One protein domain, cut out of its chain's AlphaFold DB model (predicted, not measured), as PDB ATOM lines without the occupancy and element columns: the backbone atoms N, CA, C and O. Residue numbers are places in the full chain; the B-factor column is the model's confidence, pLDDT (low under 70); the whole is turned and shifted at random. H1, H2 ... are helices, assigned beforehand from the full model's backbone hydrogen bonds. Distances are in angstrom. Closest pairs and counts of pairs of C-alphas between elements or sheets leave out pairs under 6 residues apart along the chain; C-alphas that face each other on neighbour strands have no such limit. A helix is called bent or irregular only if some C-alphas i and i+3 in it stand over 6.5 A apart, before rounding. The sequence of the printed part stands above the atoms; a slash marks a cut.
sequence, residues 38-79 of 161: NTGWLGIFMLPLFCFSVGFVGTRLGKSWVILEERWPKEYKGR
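This is residues 38 to 79 of the 161 residues of the protein "Aa_trans domain-containing protein" of Portunus trituberculatus (UniProt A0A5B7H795). Picture one long, nearly straight helix, H1, that makes almost the whole length of a rod, with a very short helix, H2, turned off at its far end. The printed residues before H1 and the last ones after H2 both turn off to the same side of the rod. The printed part has 42 residues with two named helices, H1 then H2, and no named strand; its class is all helix. It is extended, with a radius of gyration of the C-alphas of 17.1 A, and the C-alphas span 53 by 15 by 7 A.

Start at Asn 38, whose C-alpha is at (22.214, 8.346, 176.528). Find C-alpha 42 at (16.719, 16.174, 177.752); from there H1, residues 42 to 71, runs 44.1 A to C-alpha 71 at (41.612, 48.999, 161.892). H1 is neither bent nor irregular, but only just: C-alphas 45 and 48 are 6.2 A apart. After one residue, Trp 72, you reach H2, residues 73 to 76, which ends with C-alpha 76 at (46.493, 42.366, 157.871).

Look first along H1, where residues 42 to 64 stand free. In its backbone 24 of 26 pairs of O i and N i+4 are within hydrogen-bond range. A tight link joins H1 to H2. The two are close but not clearly touching, with 2 pairs of C-alphas within 8 A; their closest C-alphas are those of Glu 69 and Tyr 76, 5.7 A apart. H2 is too short for an O i to N i+4 pair, and its one O i to N i+3 pair is not within range.

The two C-alphas farthest apart, those of Gly 40 and Lys 74, are 52.7 A apart. The printed part has no cut. Its mean pLDDT is 85.9, and residues 73 to 79 are under 70.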
ATOM      1  N   ASN A  38      21.852   8.463 175.114       90.06
ATOM      2  CA  ASN A  38      22.214   8.346 176.528       90.06
ATOM      3  C   ASN A  38      21.653   9.475 177.413       90.06
ATOM      4  O   ASN A  38      21.487   9.275 178.612       90.06
ATOM      5  N   THR A  39      21.380  10.661 176.858       87.38
ATOM      6  CA  THR A  39      20.812  11.803 177.606       87.38
ATOM      7  C   THR A  39      19.280  11.803 177.641       87.38
ATOM      8  O   THR A  39      18.683  12.575 178.395       87.38
ATOM      9  N   GLY A  40      18.629  10.929 176.869       86.31
ATOM     10  CA  GLY A  40      17.172  10.815 176.813       86.31
ATOM     11  C   GLY A  40      16.500  12.074 176.251       86.31
ATOM     12  O   GLY A  40      17.090  12.827 175.476       86.31
ATOM     13  N   TRP A  41      15.254  12.338 176.663       86.19
ATOM     14  CA  TRP A  41      14.454  13.476 176.168       86.19
ATOM     15  C   TRP A  41      15.141  14.838 176.385       86.19
ATOM     16  O   TRP A  41      14.966  15.771 175.604       86.19
ATOM     17  N   LEU A  42      15.988  14.949 177.413       87.00
ATOM     18  CA  LEU A  42      16.719  16.174 177.752       87.00
ATOM     19  C   LEU A  42      17.725  16.577 176.654       87.00
ATOM     20  O   LEU A  42      17.968  17.767 176.439       87.00
ATOM     21  N   GLY A  43      18.237  15.605 175.888       85.88
ATOM     22  CA  GLY A  43      19.118  15.845 174.744       85.88
ATOM     23  C   GLY A  43      18.470  16.691 173.641       85.88
ATOM     24  O   GLY A  43      19.145  17.516 173.024       85.88
ATOM     25  N   ILE A  44      17.150  16.567 173.449       86.50
ATOM     26  CA  ILE A  44      16.396  17.318 172.429       86.50
ATOM     27  C   ILE A  44      16.396  18.822 172.732       86.50
ATOM     28  O   ILE A  44      16.504  19.624 171.809       86.50
ATOM     29  N   PHE A  45      16.334  19.219 174.006       89.06
ATOM     30  CA  PHE A  45      16.399  20.632 174.403       89.06
ATOM     31  C   PHE A  45      17.834  21.174 174.438       89.06
ATOM     32  O   PHE A  45      18.064  22.344 174.131       89.06
ATOM     33  N   MET A  46      18.814  20.331 174.773       89.25
ATOM     34  CA  MET A  46      20.231  20.715 174.801       89.25
ATOM     35  C   MET A  46      20.816  20.936 173.399       89.25
ATOM     36  O   MET A  46      21.665  21.809 173.216       89.25
ATOM     37  N   LEU A  47      20.346  20.195 172.392       90.56
ATOM     38  CA  LEU A  47      20.827  20.307 171.013       90.56
ATOM     39  C   LEU A  47      20.694  21.731 170.420       90.56
ATOM     40  O   LEU A  47      21.718  22.288 170.011       90.56
ATOM     41  N   PRO A  48      19.508  22.379 170.399       92.44
ATOM     42  CA  PRO A  48      19.374  23.742 169.887       92.44
ATOM     43  C   PRO A  48      20.155  24.761 170.725       92.44
ATOM     44  O   PRO A  48      20.696  25.714 170.163       92.44
ATOM     45  N   LEU A  49      20.284  24.548 172.041       93.38
ATOM     46  CA  LEU A  49      21.072  25.416 172.918       93.38
ATOM     47  C   LEU A  49      22.558  25.404 172.533       93.38
ATOM     48  O   LEU A  49      23.176  26.467 172.406       93.38
ATOM     49  N   PHE A  50      23.134  24.222 172.301       91.06
ATOM     50  CA  PHE A  50      24.520  24.103 171.848       91.06
ATOM     51  C   PHE A  50      24.709  24.645 170.432       91.06
ATOM     52  O   PHE A  50      25.668  25.381 170.196       91.06
ATOM     53  N   CYS A  51      23.780  24.371 169.511       91.62
ATOM     54  CA  CYS A  51      23.808  24.948 168.164       91.62
ATOM     55  C   CYS A  51      23.812  26.484 168.197       91.62
ATOM     56  O   CYS A  51      24.647  27.112 167.542       91.62
ATOM     57  N   PHE A  52      22.928  27.093 168.992       95.69
ATOM     58  CA  PHE A  52      22.877  28.546 169.148       95.69
ATOM     59  C   PHE A  52      24.163  29.090 169.776       95.69
ATOM     60  O   PHE A  52      24.718  30.074 169.290       95.69
ATOM     61  N   SER A  53      24.682  28.419 170.805       95.06
ATOM     62  CA  SER A  53      25.924  28.813 171.478       95.06
ATOM     63  C   SER A  53      27.120  28.798 170.520       95.06
ATOM     64  O   SER A  53      27.887  29.761 170.469       95.06
ATOM     65  N   VAL A  54      27.257  27.750 169.702       92.44
ATOM     66  CA  VAL A  54      28.322  27.646 168.690       92.44
ATOM     67  C   VAL A  54      28.162  28.721 167.613       92.44
ATOM     68  O   VAL A  54      29.144  29.381 167.260       92.44
ATOM     69  N   GLY A  55      26.939  28.956 167.128       94.12
ATOM     70  CA  GLY A  55      26.656  30.030 166.172       94.12
ATOM     71  C   GLY A  55      26.977  31.420 166.734       94.12
ATOM     72  O   GLY A  55      27.588  32.254 166.057       94.12
ATOM     73  N   PHE A  56      26.646  31.662 168.002       96.31
ATOM     74  CA  PHE A  56      26.973  32.904 168.693       96.31
ATOM     75  C   PHE A  56      28.487  33.109 168.797       96.31
ATOM     76  O   PHE A  56      28.995  34.160 168.404       96.31
ATOM     77  N   VAL A  57      29.238  32.103 169.251       94.50
ATOM     78  CA  VAL A  57      30.703  32.201 169.351       94.50
ATOM     79  C   VAL A  57      31.337  32.401 167.970       94.50
ATOM     80  O   VAL A  57      32.180  33.285 167.811       94.50
ATOM     81  N   GLY A  58      30.896  31.655 166.952       92.19
ATOM     82  CA  GLY A  58      31.416  31.770 165.586       92.19
ATOM     83  C   GLY A  58      31.194  33.156 164.974       92.19
ATOM     84  O   GLY A  58      32.114  33.740 164.400       92.19
ATOM     85  N   THR A  59      30.002  33.732 165.155       93.69
ATOM     86  CA  THR A  59      29.695  35.085 164.656       93.69
ATOM     87  C   THR A  59      30.488  36.168 165.382       93.69
ATOM     88  O   THR A  59      30.967  37.105 164.740       93.69
ATOM     89  N   ARG A  60      30.672  36.055 166.705       94.12
ATOM     90  CA  ARG A  60      31.502  36.994 167.478       94.12
ATOM     91  C   ARG A  60      32.958  36.944 167.035       94.12
ATOM     92  O   ARG A  60      33.550  37.992 166.804       94.12
ATOM     93  N   LEU A  61      33.488  35.745 166.836       92.19
ATOM     94  CA  LEU A  61      34.865  35.527 166.405       92.19
ATOM     95  C   LEU A  61      35.128  36.084 164.999       92.19
ATOM     96  O   LEU A  61      36.138  36.752 164.780       92.19
ATOM     97  N   GLY A  62      34.183  35.890 164.073       90.75
ATOM     98  CA  GLY A  62      34.230  36.501 162.743       90.75
ATOM     99  C   GLY A  62      34.193  38.031 162.796       90.75
ATOM    100  O   GLY A  62      34.998  38.688 162.143       90.75
ATOM    101  N   LYS A  63      33.324  38.618 163.631       91.94
ATOM    102  CA  LYS A  63      33.264  40.079 163.819       91.94
ATOM    103  C   LYS A  63      34.558  40.646 164.405       91.94
ATOM    104  O   LYS A  63      35.023  41.681 163.939       91.94
ATOM    105  N   SER A  64      35.161  39.969 165.383       90.12
ATOM    106  CA  SER A  64      36.454  40.374 165.950       90.12
ATOM    107  C   SER A  64      37.567  40.392 164.901       90.12
ATOM    108  O   SER A  64      38.424  41.271 164.947       90.12
ATOM    109  N   TRP A  65      37.540  39.462 163.941       87.75
ATOM    110  CA  TRP A  65      38.472  39.467 162.812       87.75
ATOM    111  C   TRP A  65      38.248  40.663 161.880       87.75
ATOM    112  O   TRP A  65      39.202  41.371 161.570       87.75
ATOM    113  N   VAL A  66      36.997  40.931 161.494       88.50
ATOM    114  CA  VAL A  66      36.655  42.062 160.610       88.50
ATOM    115  C   VAL A  66      37.098  43.396 161.218       88.50
ATOM    116  O   VAL A  66      37.747  44.187 160.543       88.50
ATOM    117  N   ILE A  67      36.848  43.611 162.515       88.88
ATOM    118  CA  ILE A  67      37.279  44.830 163.226       88.88
ATOM    119  C   ILE A  67      38.805  44.997 163.177       88.88
ATOM    120  O   ILE A  67      39.315  46.111 163.035       88.88
ATOM    121  N   LEU A  68      39.548  43.896 163.315       86.62
ATOM    122  CA  LEU A  68      41.007  43.923 163.280       86.62
ATOM    123  C   LEU A  68      41.536  44.264 161.877       86.62
ATOM    124  O   LEU A  68      42.482  45.044 161.751       86.62
ATOM    125  N   GLU A  69      40.908  43.715 160.838       83.94
ATOM    126  CA  GLU A  69      41.253  43.960 159.435       83.94
ATOM    127  C   GLU A  69      40.949  45.408 159.007       83.94
ATOM    128  O   GLU A  69      41.776  46.040 158.347       83.94
ATOM    129  N   GLU A  70      39.816  45.966 159.446       85.44
ATOM    130  CA  GLU A  70      39.434  47.360 159.180       85.44
ATOM    131  C   GLU A  70      40.365  48.366 159.866       85.44
ATOM    132  O   GLU A  70      40.676  49.417 159.301       85.44
ATOM    133  N   ARG A  71      40.834  48.054 161.082       83.81
ATOM    134  CA  ARG A  71      41.612  48.999 161.892       83.81
ATOM    135  C   ARG A  71      43.108  49.014 161.573       83.81
ATOM    136  O   ARG A  71      43.736  50.062 161.711       83.81
ATOM    137  N   TRP A  72      43.674  47.902 161.101       81.12
ATOM    138  CA  TRP A  72      45.076  47.820 160.660       81.12
ATOM    139  C   TRP A  72      45.206  47.232 159.243       81.12
ATOM    140  O   TRP A  72      45.824  46.180 159.042       81.12
ATOM    141  N   PRO A  73      44.700  47.940 158.215       69.75
ATOM    142  CA  PRO A  73      44.624  47.420 156.850       69.75
ATOM    143  C   PRO A  73      45.994  47.266 156.176       69.75
ATOM    144  O   PRO A  73      46.107  46.545 155.189       69.75
ATOM    145  N   LYS A  74      47.042  47.934 156.676       63.62
ATOM    146  CA  LYS A  74      48.411  47.827 156.136       63.62
ATOM    147  C   LYS A  74      49.126  46.540 156.563       63.62
ATOM    148  O   LYS A  74      49.994  46.077 155.836       63.62
ATOM    149  N   GLU A  75      48.757  45.966 157.709       69.12
ATOM    150  CA  GLU A  75      49.448  44.813 158.307       69.12
ATOM    151  C   GLU A  75      48.687  43.494 158.068       69.12
ATOM    152  O   GLU A  75      49.300  42.433 157.966       69.12
ATOM    153  N   TYR A  76      47.356  43.557 157.907       69.25
ATOM    154  CA  TYR A  76      46.493  42.366 157.871       69.25
ATOM    155  C   TYR A  76      45.697  42.152 156.576       69.25
ATOM    156  O   TYR A  76      44.943  41.189 156.495       69.25
ATOM    157  N   LYS A  77      45.923  42.948 155.518       59.16
ATOM    158  CA  LYS A  77      45.300  42.748 154.184       59.16
ATOM    159  C   LYS A  77      45.705  41.444 153.470       59.16
ATOM    160  O   LYS A  77      45.218  41.167 152.375       59.16
ATOM    161  N   GLY A  78      46.647  40.682 154.034       66.31
ATOM    162  CA  GLY A  78      47.215  39.465 153.450       66.31
ATOM    163  C   GLY A  78      46.734  38.169 154.108       66.31
ATOM    164  O   GLY A  78      46.016  38.160 155.103       66.31
ATOM    165  N   ARG A  79      47.172  37.024 153.565       63.00
ATOM    166  CA  ARG A  79      46.862  35.704 154.133       63.00
ATOM    167  C   ARG A  79      47.605  35.506 155.457       63.00
ATOM    168  O   ARG A  79      48.779  35.144 155.465       63.00
TER     169      ARG A  79